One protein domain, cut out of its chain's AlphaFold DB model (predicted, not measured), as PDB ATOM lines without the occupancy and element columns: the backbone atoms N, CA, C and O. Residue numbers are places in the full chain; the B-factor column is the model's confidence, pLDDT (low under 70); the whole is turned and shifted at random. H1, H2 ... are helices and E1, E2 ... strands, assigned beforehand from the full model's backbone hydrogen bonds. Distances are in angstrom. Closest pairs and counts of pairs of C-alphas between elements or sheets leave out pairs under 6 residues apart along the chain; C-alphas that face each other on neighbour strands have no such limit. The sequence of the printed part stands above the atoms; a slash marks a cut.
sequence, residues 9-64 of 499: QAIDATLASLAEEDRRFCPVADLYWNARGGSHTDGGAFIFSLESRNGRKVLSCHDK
ATOM      1  N   GLN A   9      33.151  31.898 -75.728       87.50
ATOM      2  CA  GLN A   9      32.349  32.393 -76.853       87.50
ATOM      3  C   GLN A   9      30.862  32.048 -76.734       87.50
ATOM      4  O   GLN A   9      30.018  32.864 -77.090       87.50
ATOM      5  N   ALA A  10      30.528  30.892 -76.157       90.12
ATOM      6  CA  ALA A  10      29.145  30.517 -75.888       90.12
ATOM      7  C   ALA A  10      28.517  31.404 -74.797       90.12
ATOM      8  O   ALA A  10      27.353  31.794 -74.913       90.12
ATOM      9  N   ILE A  11      29.297  31.785 -73.775       91.88
ATOM     10  CA  ILE A  11      28.878  32.765 -72.758       91.88
ATOM     11  C   ILE A  11      28.622  34.118 -73.424       91.88
ATOM     12  O   ILE A  11      27.561  34.703 -73.219       91.88
ATOM     13  N   ASP A  12      29.566  34.596 -74.236       91.62
ATOM     14  CA  ASP A  12      29.459  35.894 -74.903       91.62
ATOM     15  C   ASP A  12      28.270  35.935 -75.874       91.62
ATOM     16  O   ASP A  12      27.499  36.890 -75.850       91.62
ATOM     17  N   ALA A  13      28.063  34.884 -76.674       91.56
ATOM     18  CA  ALA A  13      26.930  34.773 -77.590       91.56
ATOM     19  C   ALA A  13      25.589  34.748 -76.840       91.56
ATOM     20  O   ALA A  13      24.647  35.438 -77.232       91.56
ATOM     21  N   THR A  14      25.515  34.012 -75.726       95.00
ATOM     22  CA  THR A  14      24.318  33.977 -74.874       95.00
ATOM     23  C   THR A  14      24.026  35.355 -74.281       95.00
ATOM     24  O   THR A  14      22.889  35.816 -74.316       95.00
ATOM     25  N   LEU A  15      25.041  36.043 -73.749       95.19
ATOM     26  CA  LEU A  15      24.875  37.382 -73.178       95.19
ATOM     27  C   LEU A  15      24.524  38.429 -74.238       95.19
ATOM     28  O   LEU A  15      23.718  39.312 -73.955       95.19
ATOM     29  N   ALA A  16      25.096  38.331 -75.440       93.19
ATOM     30  CA  ALA A  16      24.755  39.193 -76.565       93.19
ATOM     31  C   ALA A  16      23.283  39.024 -76.964       93.19
ATOM     32  O   ALA A  16      22.553  40.010 -76.988       93.19
ATOM     33  N   SER A  17      22.827  37.782 -77.160       94.81
ATOM     34  CA  SER A  17      21.424  37.478 -77.470       94.81
ATOM     35  C   SER A  17      20.471  37.974 -76.374       94.81
ATOM     36  O   SER A  17      19.483  38.642 -76.671       94.81
ATOM     37  N   LEU A  18      20.796  37.755 -75.094       95.50
ATOM     38  CA  LEU A  18      19.992  38.280 -73.983       95.50
ATOM     39  C   LEU A  18      19.943  39.814 -73.957       95.50
ATOM     40  O   LEU A  18      18.907  40.383 -73.625       95.50
ATOM     41  N   ALA A  19      21.049  40.488 -74.276       93.38
ATOM     42  CA  ALA A  19      21.124  41.948 -74.284       93.38
ATOM     43  C   ALA A  19      20.355  42.586 -75.457       93.38
ATOM     44  O   ALA A  19      19.930  43.740 -75.339       93.38
ATOM     45  N   GLU A  20      20.181  41.860 -76.565       93.00
ATOM     46  CA  GLU A  20      19.327  42.264 -77.690       93.00
ATOM     47  C   GLU A  20      17.842  42.251 -77.300       93.00
ATOM     48  O   GLU A  20      17.108  43.178 -77.647       93.00
ATOM     49  N   GLU A  21      17.413  41.249 -76.528       94.44
ATOM     50  CA  GLU A  21      16.027  41.118 -76.065       94.44
ATOM     51  C   GLU A  21      15.714  41.993 -74.837       94.44
ATOM     52  O   GLU A  21      14.623  42.554 -74.723       94.44
ATOM     53  N   ASP A  22      16.667  42.135 -73.911       90.94
ATOM     54  CA  ASP A  22      16.495  42.868 -72.658       90.94
ATOM     55  C   ASP A  22      17.760  43.651 -72.276       90.94
ATOM     56  O   ASP A  22      18.782  43.115 -71.836       90.94
ATOM     57  N   ARG A  23      17.648  44.982 -72.354       86.12
ATOM     58  CA  ARG A  23      18.743  45.938 -72.116       86.12
ATOM     59  C   ARG A  23      19.328  45.899 -70.703       86.12
ATOM     60  O   ARG A  23      20.382  46.494 -70.480       86.12
ATOM     61  N   ARG A  24      18.674  45.228 -69.747       87.25
ATOM     62  CA  ARG A  24      19.222  45.013 -68.399       87.25
ATOM     63  C   ARG A  24      20.416  44.062 -68.407       87.25
ATOM     64  O   ARG A  24      21.219  44.107 -67.475       87.25
ATOM     65  N   PHE A  25      20.546  43.204 -69.420       91.50
ATOM     66  CA  PHE A  25      21.715  42.348 -69.578       91.50
ATOM     67  C   PHE A  25      22.852  43.102 -70.272       91.50
ATOM     68  O   PHE A  25      22.674  43.821 -71.258       91.50
ATOM     69  N   CYS A  26      24.057  42.939 -69.731       93.88
ATOM     70  CA  CYS A  26      25.281  43.370 -70.387       93.88
ATOM     71  C   CYS A  26      25.784  42.217 -71.273       93.88
ATOM     72  O   CYS A  26      25.861  41.095 -70.768       93.88
ATOM     73  N   PRO A  27      26.180  42.467 -72.537       94.19
ATOM     74  CA  PRO A  27      26.780  41.448 -73.404       94.19
ATOM     75  C   PRO A  27      28.172  40.994 -72.925       94.19
ATOM     76  O   PRO A  27      28.744  40.059 -73.470       94.19
ATOM     77  N   VAL A  28      28.728  41.650 -71.901       94.38
ATOM     78  CA  VAL A  28      30.020  41.333 -71.289       94.38
ATOM     79  C   VAL A  28      29.781  40.854 -69.861       94.38
ATOM     80  O   VAL A  28      29.119  41.542 -69.078       94.38
ATOM     81  N   ALA A  29      30.337  39.698 -69.494       92.81
ATOM     82  CA  ALA A  29      30.202  39.187 -68.134       92.81
ATOM     83  C   ALA A  29      30.967  40.063 -67.123       92.81
ATOM     84  O   ALA A  29      32.042  40.592 -67.411       92.81
ATOM     85  N   ASP A  30      30.436  40.181 -65.903       90.81
ATOM     86  CA  ASP A  30      31.129  40.863 -64.798       90.81
ATOM     87  C   ASP A  30      32.360  40.085 -64.309       90.81
ATOM     88  O   ASP A  30      33.333  40.678 -63.844       90.81
ATOM     89  N   LEU A  31      32.295  38.756 -64.391       87.69
ATOM     90  CA  LEU A  31      33.330  37.834 -63.953       87.69
ATOM     91  C   LEU A  31      33.321  36.619 -64.882       87.69
ATOM     92  O   LEU A  31      32.259  36.055 -65.147       87.69
ATOM     93  N   TYR A  32      34.503  36.204 -65.322       85.19
ATOM     94  CA  TYR A  32      34.719  34.909 -65.959       85.19
ATOM     95  C   TYR A  32      35.453  33.999 -64.974       85.19
ATOM     96  O   TYR A  32      36.299  34.461 -64.206       85.19
ATOM     97  N   TRP A  33      35.112  32.713 -64.981       77.62
ATOM     98  CA  TRP A  33      35.787  31.701 -64.179       77.62
ATOM     99  C   TRP A  33      35.969  30.440 -65.010       77.62
ATOM    100  O   TRP A  33      34.992  29.878 -65.499       77.62
ATOM    101  N   ASN A  34      37.206  29.968 -65.129       72.75
ATOM    102  CA  ASN A  34      37.491  28.714 -65.814       72.75
ATOM    103  C   ASN A  34      37.321  27.562 -64.824       72.75
ATOM    104  O   ASN A  34      38.066  27.462 -63.845       72.75
ATOM    105  N   ALA A  35      36.308  26.727 -65.046       64.81
ATOM    106  CA  ALA A  35      36.058  25.552 -64.224       64.81
ATOM    107  C   ALA A  35      37.168  24.508 -64.436       64.81
ATOM    108  O   ALA A  35      37.462  24.120 -65.562       64.81
ATOM    109  N   ARG A  36      37.799  24.067 -63.343       65.44
ATOM    110  CA  ARG A  36      38.954  23.158 -63.356       65.44
ATOM    111  C   ARG A  36      38.521  21.756 -62.923       65.44
ATOM    112  O   ARG A  36      38.268  21.543 -61.737       65.44
ATOM    113  N   GLY A  37      38.445  20.802 -63.851       53.28
ATOM    114  CA  GLY A  37      38.201  19.396 -63.506       53.28
ATOM    115  C   GLY A  37      39.294  18.861 -62.572       53.28
ATOM    116  O   GLY A  37      40.466  19.139 -62.784       53.28
ATOM    117  N   GLY A  38      38.924  18.150 -61.502       52.53
ATOM    118  CA  GLY A  38      39.885  17.496 -60.593       52.53
ATOM    119  C   GLY A  38      40.676  18.410 -59.641       52.53
ATOM    120  O   GLY A  38      41.416  17.900 -58.805       52.53
ATOM    121  N   SER A  39      40.506  19.737 -59.697       55.12
ATOM    122  CA  SER A  39      41.288  20.662 -58.862       55.12
ATOM    123  C   SER A  39      40.933  20.588 -57.365       55.12
ATOM    124  O   SER A  39      39.757  20.522 -56.980       55.12
ATOM    125  N   HIS A  40      41.954  20.687 -56.507       61.66
ATOM    126  CA  HIS A  40      41.834  20.865 -55.052       61.66
ATOM    127  C   HIS A  40      41.497  22.319 -54.644       61.66
ATOM    128  O   HIS A  40      41.228  22.576 -53.472       61.66
ATOM    129  N   THR A  41      41.470  23.263 -55.598       66.25
ATOM    130  CA  THR A  41      40.899  24.615 -55.428       66.25
ATOM    131  C   THR A  41      39.366  24.545 -55.521       66.25
ATOM    132  O   THR A  41      38.777  23.537 -55.153       66.25
ATOM    133  N   ASP A  42      38.674  25.552 -56.063       56.53
ATOM    134  CA  ASP A  42      37.223  25.536 -56.347       56.53
ATOM    135  C   ASP A  42      36.699  24.293 -57.101       56.53
ATOM    136  O   ASP A  42      35.491  24.058 -57.134       56.53
ATOM    137  N   GLY A  43      37.583  23.484 -57.700       57.28
ATOM    138  CA  GLY A  43      37.250  22.223 -58.360       57.28
ATOM    139  C   GLY A  43      36.325  22.356 -59.556       57.28
ATOM    140  O   GLY A  43      35.688  21.368 -59.912       57.28
ATOM    141  N   GLY A  44      36.182  23.565 -60.105       66.81
ATOM    142  CA  GLY A  44      35.292  23.839 -61.224       66.81
ATOM    143  C   GLY A  44      33.809  23.597 -60.957       66.81
ATOM    144  O   GLY A  44      33.031  23.569 -61.905       66.81
ATOM    145  N   ALA A  45      33.403  23.425 -59.700       75.69
ATOM    146  CA  ALA A  45      32.015  23.181 -59.335       75.69
ATOM    147  C   ALA A  45      31.418  24.421 -58.668       75.69
ATOM    148  O   ALA A  45      31.929  24.913 -57.659       75.69
ATOM    149  N   PHE A  46      30.307  24.891 -59.236       81.25
ATOM    150  CA  PHE A  46      29.557  26.049 -58.765       81.25
ATOM    151  C   PHE A  46      28.117  25.669 -58.477       81.25
ATOM    152  O   PHE A  46      27.470  24.985 -59.270       81.25
ATOM    153  N   ILE A  47      27.609  26.151 -57.349       85.81
ATOM    154  CA  ILE A  47      26.219  25.980 -56.950       85.81
ATOM    155  C   ILE A  47      25.532  27.332 -57.088       85.81
ATOM    156  O   ILE A  47      25.847  28.279 -56.363       85.81
ATOM    157  N   PHE A  48      24.589  27.398 -58.023       88.19
ATOM    158  CA  PHE A  48      23.699  28.535 -58.201       88.19
ATOM    159  C   PHE A  48      22.400  28.279 -57.439       88.19
ATOM    160  O   PHE A  48      21.635  27.384 -57.798       88.19
ATOM    161  N   SER A  49      22.137  29.079 -56.409       88.69
ATOM    162  CA  SER A  49      20.924  28.969 -55.594       88.69
ATOM    163  C   SER A  49      20.043  30.193 -55.800       88.69
ATOM    164  O   SER A  49      20.514  31.328 -55.725       88.69
ATOM    165  N   LEU A  50      18.752  29.971 -56.048       89.31
ATOM    166  CA  LEU A  50      17.759  31.038 -56.154       89.31
ATOM    167  C   LEU A  50      16.895  31.073 -54.890       89.31
ATOM    168  O   LEU A  50      15.918  30.335 -54.757       89.31
ATOM    169  N   GLU A  51      17.245  31.956 -53.962       88.75
ATOM    170  CA  GLU A  51      16.591  32.068 -52.658       88.75
ATOM    171  C   GLU A  51      15.534  33.177 -52.653       88.75
ATOM    172  O   GLU A  51      15.714  34.230 -53.263       88.75
ATOM    173  N   SER A  52      14.428  32.980 -51.932       89.38
ATOM    174  CA  SER A  52      13.492  34.071 -51.629       89.38
ATOM    175  C   SER A  52      13.983  34.832 -50.393       89.38
ATOM    176  O   SER A  52      13.965  34.283 -49.295       89.38
ATOM    177  N   ARG A  53      14.379  36.101 -50.541       86.44
ATOM    178  CA  ARG A  53      14.730  37.002 -49.429       86.44
ATOM    179  C   ARG A  53      13.920  38.292 -49.529       86.44
ATOM    180  O   ARG A  53      13.971  38.971 -50.549       86.44
ATOM    181  N   ASN A  54      13.167  38.628 -48.478       88.44
ATOM    182  CA  ASN A  54      12.334  39.842 -48.401       88.44
ATOM    183  C   ASN A  54      11.415  40.039 -49.624       88.44
ATOM    184  O   ASN A  54      11.351  41.120 -50.203       88.44
ATOM    185  N   GLY A  55      10.759  38.964 -50.076       88.44
ATOM    186  CA  GLY A  55       9.875  38.995 -51.251       88.44
ATOM    187  C   GLY A  55      10.589  39.106 -52.606       88.44
ATOM    188  O   GLY A  55       9.921  39.142 -53.634       88.44
ATOM    189  N   ARG A  56      11.928  39.128 -52.642       87.12
ATOM    190  CA  ARG A  56      12.736  39.131 -53.872       87.12
ATOM    191  C   ARG A  56      13.441  37.792 -54.062       87.12
ATOM    192  O   ARG A  56      13.846  37.153 -53.094       87.12
ATOM    193  N   LYS A  57      13.614  37.375 -55.316       86.06
ATOM    194  CA  LYS A  57      14.486  36.249 -55.668       86.06
ATOM    195  C   LYS A  57      15.932  36.743 -55.750       86.06
ATOM    196  O   LYS A  57      16.216  37.680 -56.487       86.06
ATOM    197  N   VAL A  58      16.826  36.127 -54.985       85.44
ATOM    198  CA  VAL A  58      18.254  36.449 -54.929       85.44
ATOM    199  C   VAL A  58      19.029  35.249 -55.451       85.44
ATOM    200  O   VAL A  58      18.906  34.153 -54.909       85.44
ATOM    201  N   LEU A  59      19.807  35.457 -56.512       86.75
ATOM    202  CA  LEU A  59      20.738  34.459 -57.027       86.75
ATOM    203  C   LEU A  59      22.042  34.545 -56.228       86.75
ATOM    204  O   LEU A  59      22.687  35.593 -56.229       86.75
ATOM    205  N   SER A  60      22.435  33.458 -55.577       88.62
ATOM    206  CA  SER A  60      23.753  33.301 -54.965       88.62
ATOM    207  C   SER A  60      24.575  32.278 -55.749       88.62
ATOM    208  O   SER A  60      24.028  31.369 -56.372       88.62
ATOM    209  N   CYS A  61      25.895  32.457 -55.756       88.06
ATOM    210  CA  CYS A  61      26.843  31.529 -56.360       88.06
ATOM    211  C   CYS A  61      27.916  31.199 -55.328       88.06
ATOM    212  O   CYS A  61      28.514  32.108 -54.747       88.06
ATOM    213  N   HIS A  62      28.154  29.913 -55.102       87.81
ATOM    214  CA  HIS A  62      29.221  29.423 -54.235       87.81
ATOM    215  C   HIS A  62      30.051  28.396 -54.999       87.81
ATOM    216  O   HIS A  62      29.510  27.682 -55.844       87.81
ATOM    217  N   ASP A  63      31.348  28.311 -54.711       84.19
ATOM    218  CA  ASP A  63      32.121  27.144 -55.146       84.19
ATOM    219  C   ASP A  63      31.774  25.899 -54.313       84.19
ATOM    220  O   ASP A  63      31.024  25.970 -53.334       84.19
ATOM    221  N   LYS A  64      32.327  24.743 -54.696       80.88
ATOM    222  CA  LYS A  64      32.090  23.456 -54.021       80.88
ATOM    223  C   LYS A  64      32.434  23.440 -52.526       80.88
ATOM    224  O   LYS A  64      32.001  22.533 -51.823       80.88
TER     225      LYS A  64
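What this domain is: This is residues 9 to 64 of the 499 residues of the protein "Glutamate synthase" of Desulfobacca acetoxidans (UniProt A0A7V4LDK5). A long hairpin of two strands, E1 and E2, and one helix, H1, lie on two opposite sides of an open frame with their long axes running roughly along each other, and the long link of residues 22 to 45 folds back past H1 and runs round to the open end of the hairpin, where E1 begins. The middle between H1 and the hairpin is empty, and the outline is flat, spanning 38 by 35 by 13 A. The printed part has 56 residues with one named helix and two named strands, in the order H1, E1, E2; the sheet, order E1 - E2, is antiparallel. The class is mixed, helices and strands, and the whole is loose, with a radius of gyration of the C-alphas of 14.2 A.

Where its parts are: Find C-alpha 46 at (29.557, 26.049, -58.765); from there E1, residues 46 to 53, runs 20.7 A. E2, residues 56 to 63, runs 22.8 A and ends at C-alpha 63, (32.121, 27.144, -55.146). Go back to C-alpha 9 at (32.349, 32.393, -76.853) for H1, residues 9 to 21, which is 18.5 A long.

How they stand to each other: Look first at E1 and E2, a hairpin of antiparallel neighbours with 156 degrees between their directions. The C-alphas of Phe 46 and Asp 63 face each other at 4.6 A, and those of Arg 53 and Arg 56 at 5.3 A. N 49 and O 60 are within hydrogen-bond range at 3.0 A, as are N 58 and O 51 at 2.8 A. H1 and E2 are apart. In H1 every O i to N i+4 pair is within hydrogen-bond range.

The domain as a whole: The two C-alphas farthest apart are those of Glu 21 and His 40, 39.0 A. The printed part has no cut. The link from H1 to E1 is long, with 24 residues; that from E1 to E2 is tight, with 2. Check the B-factor column at residues 35 to 44, where the model's pLDDT is under 70; the mean of the printed part is 83.5.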